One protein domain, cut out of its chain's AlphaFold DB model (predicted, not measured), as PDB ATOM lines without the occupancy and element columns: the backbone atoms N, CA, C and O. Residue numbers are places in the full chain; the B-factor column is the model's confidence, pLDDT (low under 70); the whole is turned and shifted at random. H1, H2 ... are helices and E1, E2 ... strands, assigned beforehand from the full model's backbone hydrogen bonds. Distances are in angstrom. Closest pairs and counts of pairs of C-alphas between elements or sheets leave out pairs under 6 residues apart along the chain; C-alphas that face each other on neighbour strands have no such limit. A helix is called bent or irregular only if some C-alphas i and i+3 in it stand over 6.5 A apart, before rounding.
ATOM      1  N   PRO A  26      73.899   5.089 -14.255       95.19
ATOM      2  CA  PRO A  26      74.279   5.992 -13.182       95.19
ATOM      3  C   PRO A  26      73.297   7.161 -13.033       95.19
ATOM      4  O   PRO A  26      73.008   7.870 -14.002       95.19
ATOM      5  N   VAL A  27      72.873   7.430 -11.802       95.31
ATOM      6  CA  VAL A  27      71.886   8.466 -11.461       95.31
ATOM      7  C   VAL A  27      72.518   9.600 -10.663       95.31
ATOM      8  O   VAL A  27      73.515   9.410  -9.971       95.31
ATOM      9  N   TRP A  28      71.948  10.798 -10.766       96.94
ATOM     10  CA  TRP A  28      72.365  11.937  -9.954       96.94
ATOM     11  C   TRP A  28      71.664  11.916  -8.597       96.94
ATOM     12  O   TRP A  28      70.441  11.823  -8.535       96.94
ATOM     13  N   VAL A  29      72.438  12.041  -7.523       95.88
ATOM     14  CA  VAL A  29      71.958  12.038  -6.138       95.88
ATOM     15  C   VAL A  29      72.460  13.291  -5.433       95.88
ATOM     16  O   VAL A  29      73.631  13.656  -5.561       95.88
ATOM     17  N   LYS A  30      71.566  13.955  -4.696       96.38
ATOM     18  CA  LYS A  30      71.918  15.040  -3.776       96.38
ATOM     19  C   LYS A  30      72.225  14.441  -2.410       96.38
ATOM     20  O   LYS A  30      71.430  13.661  -1.901       96.38
ATOM     21  N   ALA A  31      73.357  14.805  -1.826       97.44
ATOM     22  CA  ALA A  31      73.722  14.377  -0.481       97.44
ATOM     23  C   ALA A  31      74.722  15.348   0.147       97.44
ATOM     24  O   ALA A  31      75.388  16.115  -0.550       97.44
ATOM     25  N   LYS A  32      74.877  15.269   1.466       97.12
ATOM     26  CA  LYS A  32      75.962  15.909   2.203       97.12
ATOM     27  C   LYS A  32      77.083  14.905   2.465       97.12
ATOM     28  O   LYS A  32      76.820  13.782   2.892       97.12
ATOM     29  N   ILE A  33      78.334  15.314   2.269       98.00
ATOM     30  CA  ILE A  33      79.505  14.526   2.675       98.00
ATOM     31  C   ILE A  33      79.667  14.676   4.187       98.00
ATOM     32  O   ILE A  33      80.108  15.711   4.679       98.00
ATOM     33  N   ARG A  34      79.304  13.650   4.950       97.12
ATOM     34  CA  ARG A  34      79.454  13.630   6.410       97.12
ATOM     35  C   ARG A  34      80.890  13.326   6.823       97.12
ATOM     36  O   ARG A  34      81.379  13.875   7.807       97.12
ATOM     37  N   ASN A  35      81.552  12.453   6.074       97.88
ATOM     38  CA  ASN A  35      82.941  12.090   6.297       97.88
ATOM     39  C   ASN A  35      83.635  11.809   4.964       97.88
ATOM     40  O   ASN A  35      82.999  11.349   4.013       97.88
ATOM     41  N   LEU A  36      84.938  12.072   4.916       97.81
ATOM     42  CA  LEU A  36      85.794  11.799   3.770       97.81
ATOM     43  C   LEU A  36      87.152  11.335   4.286       97.81
ATOM     44  O   LEU A  36      87.786  12.026   5.083       97.81
ATOM     45  N   SER A  37      87.604  10.177   3.818       97.44
ATOM     46  CA  SER A  37      88.953   9.681   4.077       97.44
ATOM     47  C   SER A  37      89.626   9.223   2.790       97.44
ATOM     48  O   SER A  37      88.970   8.796   1.837       97.44
ATOM     49  N   ILE A  38      90.955   9.326   2.761       97.38
ATOM     50  CA  ILE A  38      91.767   8.918   1.618       97.38
ATOM     51  C   ILE A  38      92.704   7.804   2.069       97.38
ATOM     52  O   ILE A  38      93.549   8.007   2.937       97.38
ATOM     53  N   GLN A  39      92.581   6.626   1.459       97.25
ATOM     54  CA  GLN A  39      93.449   5.482   1.740       97.25
ATOM     55  C   GLN A  39      93.821   4.784   0.433       97.25
ATOM     56  O   GLN A  39      92.965   4.469  -0.393       97.25
ATOM     57  N   GLY A  40      95.122   4.582   0.203       95.00
ATOM     58  CA  GLY A  40      95.628   3.990  -1.043       95.00
ATOM     59  C   GLY A  40      95.338   4.821  -2.304       95.00
ATOM     60  O   GLY A  40      95.474   4.310  -3.412       95.00
ATOM     61  N   GLY A  41      94.942   6.090  -2.157       94.50
ATOM     62  CA  GLY A  41      94.506   6.969  -3.249       94.50
ATOM     63  C   GLY A  41      93.021   6.852  -3.616       94.50
ATOM     64  O   GLY A  41      92.582   7.528  -4.546       94.50
ATOM     65  N   HIS A  42      92.256   6.017  -2.909       96.94
ATOM     66  CA  HIS A  42      90.797   5.947  -3.001       96.94
ATOM     67  C   HIS A  42      90.170   6.927  -2.011       96.94
ATOM     68  O   HIS A  42      90.690   7.079  -0.907       96.94
ATOM     69  N   TYR A  43      89.059   7.548  -2.397       97.38
ATOM     70  CA  TYR A  43      88.274   8.410  -1.519       97.38
ATOM     71  C   TYR A  43      87.082   7.608  -1.019       97.38
ATOM     72  O   TYR A  43      86.272   7.141  -1.822       97.38
ATOM     73  N   TYR A  44      86.976   7.469   0.293       97.69
ATOM     74  CA  TYR A  44      85.845   6.842   0.957       97.69
ATOM     75  C   TYR A  44      84.984   7.940   1.564       97.69
ATOM     76  O   TYR A  44      85.438   8.711   2.408       97.69
ATOM     77  N   LEU A  45      83.749   8.022   1.089       97.88
ATOM     78  CA  LEU A  45      82.769   9.020   1.475       97.88
ATOM     79  C   LEU A  45      81.709   8.362   2.351       97.88
ATOM     80  O   LEU A  45      81.196   7.291   2.021       97.88
ATOM     81  N   GLU A  46      81.332   9.038   3.427       98.06
ATOM     82  CA  GLU A  46      80.048   8.808   4.083       98.06
ATOM     83  C   GLU A  46      79.101   9.921   3.659       98.06
ATOM     84  O   GLU A  46      79.366  11.100   3.900       98.06
ATOM     85  N   LEU A  47      78.008   9.541   3.011       98.06
ATOM     86  CA  LEU A  47      76.977  10.442   2.526       98.06
ATOM     87  C   LEU A  47      75.793  10.419   3.483       98.06
ATOM     88  O   LEU A  47      75.450   9.367   4.026       98.06
ATOM     89  N   ALA A  48      75.161  11.571   3.670       97.62
ATOM     90  CA  ALA A  48      73.942  11.701   4.448       97.62
ATOM     91  C   ALA A  48      72.958  12.657   3.769       97.62
ATOM     92  O   ALA A  48      73.352  13.679   3.211       97.62
ATOM     93  N   GLU A  49      71.677  12.340   3.872       97.06
ATOM     94  CA  GLU A  49      70.568  13.241   3.579       97.06
ATOM     95  C   GLU A  49      69.927  13.645   4.902       97.06
ATOM     96  O   GLU A  49      69.729  12.803   5.786       97.06
ATOM     97  N   LYS A  50      69.623  14.931   5.050       93.12
ATOM     98  CA  LYS A  50      68.913  15.455   6.210       93.12
ATOM     99  C   LYS A  50      67.560  15.999   5.789       93.12
ATOM    100  O   LYS A  50      67.462  16.656   4.760       93.12
ATOM    101  N   ASP A  51      66.563  15.762   6.626       93.25
ATOM    102  CA  ASP A  51      65.265  16.414   6.529       93.25
ATOM    103  C   ASP A  51      65.420  17.928   6.741       93.25
ATOM    104  O   ASP A  51      66.019  18.369   7.727       93.25
ATOM    105  N   GLU A  52      64.877  18.720   5.818       87.19
ATOM    106  CA  GLU A  52      65.043  20.179   5.798       87.19
ATOM    107  C   GLU A  52      64.367  20.880   6.989       87.19
ATOM    108  O   GLU A  52      64.756  21.990   7.353       87.19
ATOM    109  N   HIS A  53      63.371  20.249   7.617       92.75
ATOM    110  CA  HIS A  53      62.579  20.850   8.692       92.75
ATOM    111  C   HIS A  53      63.050  20.446  10.091       92.75
ATOM    112  O   HIS A  53      62.883  21.207  11.044       92.75
ATOM    113  N   THR A  54      63.613  19.250  10.234       92.50
ATOM    114  CA  THR A  54      63.950  18.652  11.534       92.50
ATOM    115  C   THR A  54      65.449  18.445  11.747       92.50
ATOM    116  O   THR A  54      65.839  18.031  12.837       92.50
ATOM    117  N   ASP A  55      66.285  18.704  10.730       85.69
ATOM    118  CA  ASP A  55      67.739  18.441  10.693       85.69
ATOM    119  C   ASP A  55      68.117  16.965  10.970       85.69
ATOM    120  O   ASP A  55      69.291  16.611  11.134       85.69
ATOM    121  N   LYS A  56      67.127  16.063  10.998       94.44
ATOM    122  CA  LYS A  56      67.331  14.631  11.221       94.44
ATOM    123  C   LYS A  56      67.909  13.989   9.971       94.44
ATOM    124  O   LYS A  56      67.450  14.246   8.865       94.44
ATOM    125  N   VAL A  57      68.887  13.103  10.151       94.56
ATOM    126  CA  VAL A  57      69.402  12.272   9.056       94.56
ATOM    127  C   VAL A  57      68.319  11.271   8.651       94.56
ATOM    128  O   VAL A  57      67.913  10.454   9.477       94.56
ATOM    129  N   VAL A  58      67.866  11.338   7.399       97.06
ATOM    130  CA  VAL A  58      66.824  10.455   6.839       97.06
ATOM    131  C   VAL A  58      67.404   9.316   6.008       97.06
ATOM    132  O   VAL A  58      66.809   8.244   5.940       97.06
ATOM    133  N   ALA A  59      68.592   9.509   5.435       97.06
ATOM    134  CA  ALA A  59      69.315   8.473   4.712       97.06
ATOM    135  C   ALA A  59      70.825   8.637   4.897       97.06
ATOM    136  O   ALA A  59      71.334   9.749   5.052       97.06
ATOM    137  N   SER A  60      71.558   7.524   4.857       97.06
ATOM    138  CA  SER A  60      73.020   7.543   4.830       97.06
ATOM    139  C   SER A  60      73.579   6.319   4.123       97.06
ATOM    140  O   SER A  60      73.052   5.220   4.290       97.06
ATOM    141  N   CYS A  61      74.673   6.488   3.389       96.56
ATOM    142  CA  CYS A  61      75.373   5.381   2.745       96.56
ATOM    143  C   CYS A  61      76.870   5.671   2.607       96.56
ATOM    144  O   CYS A  61      77.333   6.796   2.800       96.56
ATOM    145  N   ARG A  62      77.638   4.634   2.266       96.94
ATOM    146  CA  ARG A  62      79.034   4.786   1.854       96.94
ATOM    147  C   ARG A  62      79.113   4.907   0.340       96.94
ATOM    148  O   ARG A  62      78.375   4.232  -0.373       96.94
ATOM    149  N   ALA A  63      80.046   5.718  -0.135       96.94
ATOM    150  CA  ALA A  63      80.411   5.793  -1.540       96.94
ATOM    151  C   ALA A  63      81.933   5.792  -1.682       96.94
ATOM    152  O   ALA A  63      82.648   6.313  -0.828       96.94
ATOM    153  N   THR A  64      82.428   5.228  -2.780       97.50
ATOM    154  CA  THR A  64      83.866   5.139  -3.042       97.50
ATOM    155  C   THR A  64      84.179   5.779  -4.382       97.50
ATOM    156  O   THR A  64      83.633   5.378  -5.411       97.50
ATOM    157  N   ILE A  65      85.104   6.736  -4.393       96.81
ATOM    158  CA  ILE A  65      85.761   7.175  -5.624       96.81
ATOM    159  C   ILE A  65      87.078   6.421  -5.715       96.81
ATOM    160  O   ILE A  65      88.008   6.629  -4.933       96.81
ATOM    161  N   TRP A  66      87.159   5.509  -6.676       96.56
ATOM    162  CA  TRP A  66      88.366   4.725  -6.865       96.56
ATOM    163  C   TRP A  66      89.512   5.583  -7.410       96.56
ATOM    164  O   TRP A  66      89.289   6.439  -8.265       96.56
ATOM    165  N   LYS A  67      90.750   5.292  -6.989       96.38
ATOM    166  CA  LYS A  67      91.979   6.007  -7.373       96.38
ATOM    167  C   LYS A  67      92.090   6.307  -8.869       96.38
ATOM    168  O   LYS A  67      92.481   7.400  -9.262       96.38
ATOM    169  N   PHE A  68      91.733   5.339  -9.712       96.19
ATOM    170  CA  PHE A  68      91.797   5.483 -11.170       96.19
ATOM    171  C   PHE A  68      90.799   6.514 -11.730       96.19
ATOM    172  O   PHE A  68      90.976   7.002 -12.844       96.19
ATOM    173  N   SER A  69      89.768   6.870 -10.962       94.06
ATOM    174  CA  SER A  69      88.765   7.882 -11.312       94.06
ATOM    175  C   SER A  69      89.046   9.249 -10.682       94.06
ATOM    176  O   SER A  69      88.469  10.242 -11.124       94.06
ATOM    177  N   THR A  70      89.956   9.338  -9.704       90.94
ATOM    178  CA  THR A  70      90.248  10.565  -8.944       90.94
ATOM    179  C   THR A  70      90.567  11.756  -9.844       90.94
ATOM    180  O   THR A  70      90.001  12.828  -9.660       90.94
ATOM    181  N   ALA A  71      91.412  11.578 -10.863       89.81
ATOM    182  CA  ALA A  71      91.779  12.677 -11.757       89.81
ATOM    183  C   ALA A  71      90.595  13.208 -12.583       89.81
ATOM    184  O   ALA A  71      90.506  14.403 -12.845       89.81
ATOM    185  N   LYS A  72      89.675  12.322 -12.987       94.00
ATOM    186  CA  LYS A  72      88.514  12.683 -13.815       94.00
ATOM    187  C   LYS A  72      87.374  13.296 -13.008       94.00
ATOM    188  O   LYS A  72      86.583  14.040 -13.577       94.00
ATOM    189  N   ILE A  73      87.273  12.943 -11.728       94.81
ATOM    190  CA  ILE A  73      86.162  13.339 -10.860       94.81
ATOM    191  C   ILE A  73      86.624  14.414  -9.882       94.81
ATOM    192  O   ILE A  73      86.213  15.559 -10.017       94.81
ATOM    193  N   VAL A  74      87.507  14.063  -8.944       95.75
ATOM    194  CA  VAL A  74      87.918  14.944  -7.841       95.75
ATOM    195  C   VAL A  74      88.718  16.130  -8.368       95.75
ATOM    196  O   VAL A  74      88.270  17.261  -8.258       95.75
ATOM    197  N   LEU A  75      89.841  15.886  -9.053       94.38
ATOM    198  CA  LEU A  75      90.699  16.986  -9.520       94.38
ATOM    199  C   LEU A  75      90.003  17.887 -10.544       94.38
ATOM    200  O   LEU A  75      90.321  19.069 -10.652       94.38
ATOM    201  N   LYS A  76      89.074  17.327 -11.327       96.25
ATOM    202  CA  LYS A  76      88.251  18.107 -12.251       96.25
ATOM    203  C   LYS A  76      87.269  18.989 -11.482       96.25
ATOM    204  O   LYS A  76      87.225  20.184 -11.746       96.25
ATOM    205  N   PHE A  77      86.541  18.418 -10.521       96.50
ATOM    206  CA  PHE A  77      85.622  19.155  -9.654       96.50
ATOM    207  C   PHE A  77      86.328  20.310  -8.941       96.50
ATOM    208  O   PHE A  77      85.867  21.443  -9.031       96.50
ATOM    209  N   GLU A  78      87.466  20.053  -8.298       97.00
ATOM    210  CA  GLU A  78      88.197  21.073  -7.537       97.00
ATOM    211  C   GLU A  78      88.740  22.177  -8.444       97.00
ATOM    212  O   GLU A  78      88.651  23.357  -8.118       97.00
ATOM    213  N   ARG A  79      89.242  21.814  -9.629       97.44
ATOM    214  CA  ARG A  79      89.724  22.780 -10.623       97.44
ATOM    215  C   ARG A  79      88.605  23.655 -11.182       97.44
ATOM    216  O   ARG A  79      88.825  24.841 -11.390       97.44
ATOM    217  N   GLU A  80      87.451  23.068 -11.492       97.06
ATOM    218  CA  GLU A  80      86.341  23.777 -12.141       97.06
ATOM    219  C   GLU A  80      85.508  24.593 -11.149       97.06
ATOM    220  O   GLU A  80      85.033  25.670 -11.498       97.06
ATOM    221  N   SER A  81      85.344  24.106  -9.917       95.56
ATOM    222  CA  SER A  81      84.580  24.800  -8.871       95.56
ATOM    223  C   SER A  81      85.429  25.729  -8.003       95.56
ATOM    224  O   SER A  81      84.884  26.640  -7.383       95.56
ATOM    225  N   GLY A  82      86.743  25.497  -7.920       97.19
ATOM    226  CA  GLY A  82      87.623  26.151  -6.950       97.19
ATOM    227  C   GLY A  82      87.431  25.668  -5.506       97.19
ATOM    228  O   GLY A  82      87.992  26.270  -4.594       97.19
ATOM    229  N   VAL A  83      86.642  24.610  -5.282       96.38
ATOM    230  CA  VAL A  83      86.318  24.065  -3.957       96.38
ATOM    231  C   VAL A  83      86.978  22.703  -3.788       96.38
ATOM    232  O   VAL A  83      86.742  21.804  -4.589       96.38
ATOM    233  N   GLU A  84      87.762  22.531  -2.722       96.50
ATOM    234  CA  GLU A  84      88.326  21.231  -2.338       96.50
ATOM    235  C   GLU A  84      87.212  20.259  -1.933       96.50
ATOM    236  O   GLU A  84      86.349  20.597  -1.115       96.50
ATOM    237  N   LEU A  85      87.238  19.035  -2.465       97.06
ATOM    238  CA  LEU A  85      86.269  18.010  -2.098       97.06
ATOM    239  C   LEU A  85      86.527  17.564  -0.654       97.06
ATOM    240  O   LEU A  85      87.448  16.801  -0.369       97.06
ATOM    241  N   SER A  86      85.677  18.017   0.258       96.94
ATOM    242  CA  SER A  86      85.865  17.860   1.698       96.94
ATOM    243  C   SER A  86      84.561  17.480   2.405       96.94
ATOM    244  O   SER A  86      83.474  17.465   1.817       96.94
ATOM    245  N   LYS A  87      84.672  17.120   3.689       96.75
ATOM    246  CA  LYS A  87      83.499  16.936   4.551       96.75
ATOM    247  C   LYS A  87      82.702  18.240   4.654       96.75
ATOM    248  O   LYS A  87      83.229  19.327   4.461       96.75
ATOM    249  N   ASP A  88      81.435  18.104   5.002       95.00
ATOM    250  CA  ASP A  88      80.444  19.166   5.140       95.00
ATOM    251  C   ASP A  88      79.941  19.826   3.847       95.00
ATOM    252  O   ASP A  88      79.032  20.657   3.908       95.00
ATOM    253  N   LEU A  89      80.405  19.384   2.676       96.88
ATOM    254  CA  LEU A  89      79.868  19.832   1.393       96.88
ATOM    255  C   LEU A  89      78.531  19.173   1.052       96.88
ATOM    256  O   LEU A  89      78.383  17.953   1.145       96.88
ATOM    257  N   ASN A  90      77.591  19.985   0.564       96.06
ATOM    258  CA  ASN A  90      76.437  19.500  -0.184       96.06
ATOM    259  C   ASN A  90      76.850  19.289  -1.639       96.06
ATOM    260  O   ASN A  90      77.357  20.204  -2.287       96.06
ATOM    261  N   VAL A  91      76.628  18.084  -2.148       96.12
ATOM    262  CA  VAL A  91      77.084  17.660  -3.467       96.12
ATOM    263  C   VAL A  91      75.941  17.067  -4.275       96.12
ATOM    264  O   VAL A  91      75.052  16.396  -3.749       96.12
ATOM    265  N   LEU A  92      75.994  17.303  -5.584       96.81
ATOM    266  CA  LEU A  92      75.246  16.547  -6.578       96.81
ATOM    267  C   LEU A  92      76.236  15.585  -7.236       96.81
ATOM    268  O   LEU A  92      77.163  16.025  -7.915       96.81
ATOM    269  N   ILE A  93      76.070  14.285  -7.007       95.06
ATOM    270  CA  ILE A  93      77.018  13.259  -7.461       95.06
ATOM    271  C   ILE A  93      76.338  12.246  -8.371       95.06
ATOM    272  O   ILE A  93      75.212  11.828  -8.115       95.06
ATOM    273  N   LYS A  94      77.022  11.846  -9.449       96.31
ATOM    274  CA  LYS A  94      76.542  10.788 -10.341       96.31
ATOM    275  C   LYS A  94      77.063   9.446  -9.837       96.31
ATOM    276  O   LYS A  94      78.272   9.220  -9.852       96.31
ATOM    277  N   VAL A  95      76.168   8.578  -9.383       95.31
ATOM    278  CA  VAL A  95      76.504   7.314  -8.714       95.31
ATOM    279  C   VAL A  95      75.993   6.120  -9.498       95.31
ATOM    280  O   VAL A  95      74.956   6.190 -10.151       95.31
ATOM    281  N   LYS A  96      76.721   5.010  -9.405       95.00
ATOM    282  CA  LYS A  96      76.293   3.701  -9.890       95.00
ATOM    283  C   LYS A  96      76.137   2.784  -8.684       95.00
ATOM    284  O   LYS A  96      77.058   2.706  -7.873       95.00
TER     285      LYS A  96
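This is residues 26 to 96 of the 99 residues of the protein "Exodeoxyribonuclease VII large subunit" of Acinetobacter tandoii DSM 14970 = CIP 107469 (UniProt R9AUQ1). A strongly twisted sheet of four strands makes the body, and one helix, H1, sits beside the strands, with residues 78 to 83 sticking out at its far end. E1 bends sharply at residue 30, its first part pairing with E4 and its later part with E2 in the meander E1 E2 E3, each strand the antiparallel neighbour of the one before. The printed part has 71 residues, with E1, E2, E3, H1 and E4 along the chain; the sheet's order is E3 E2 E1 E4, all antiparallel, and the class is mixed, helices and strands. The whole is compact, with a radius of gyration of the C-alphas of 12.4 A, yet elongated, spanning 37 by 24 by 22 A.

Find C-alpha 27 at (71.886, 8.466, -11.461); from there E1 runs 25.5 A to residue 39. E2, residues 42 to 50, covers 25.6 A, and E3, residues 57 to 65, 22.6 A. H1, residues 67 to 81, is irregular: C-alphas 68 and 71 are 7.2 A apart. E4, residues 90 to 95, ends at C-alpha 95, (76.504, 7.314, -8.714).

In the hairpin E1 and E2, look for N 34 and O 46, 2.8 A apart. In the hairpin E2 and E3, N 45 and O 63 are 2.8 A apart. E1 and E4 are antiparallel neighbours, with N 29 and O 93 within hydrogen-bond range at 2.8 A. E3 and E4 are only just apart, 8.3 A at the closest. H1 is on the sheet at a height of 9.3 A, only just over none of its strands, with two C-alphas falling on E3; the closest C-alphas of H1 and E2 are Lys 67 and His 42, 4.5 A. In H1, 7 of 11 O i to N i+4 pairs are within hydrogen-bond range.

The C-alphas farthest apart, His 53 and Phe 68, are 38.5 A from each other. The printed part has no cut, no link is long, and no printed residue is under 70 in pLDDT.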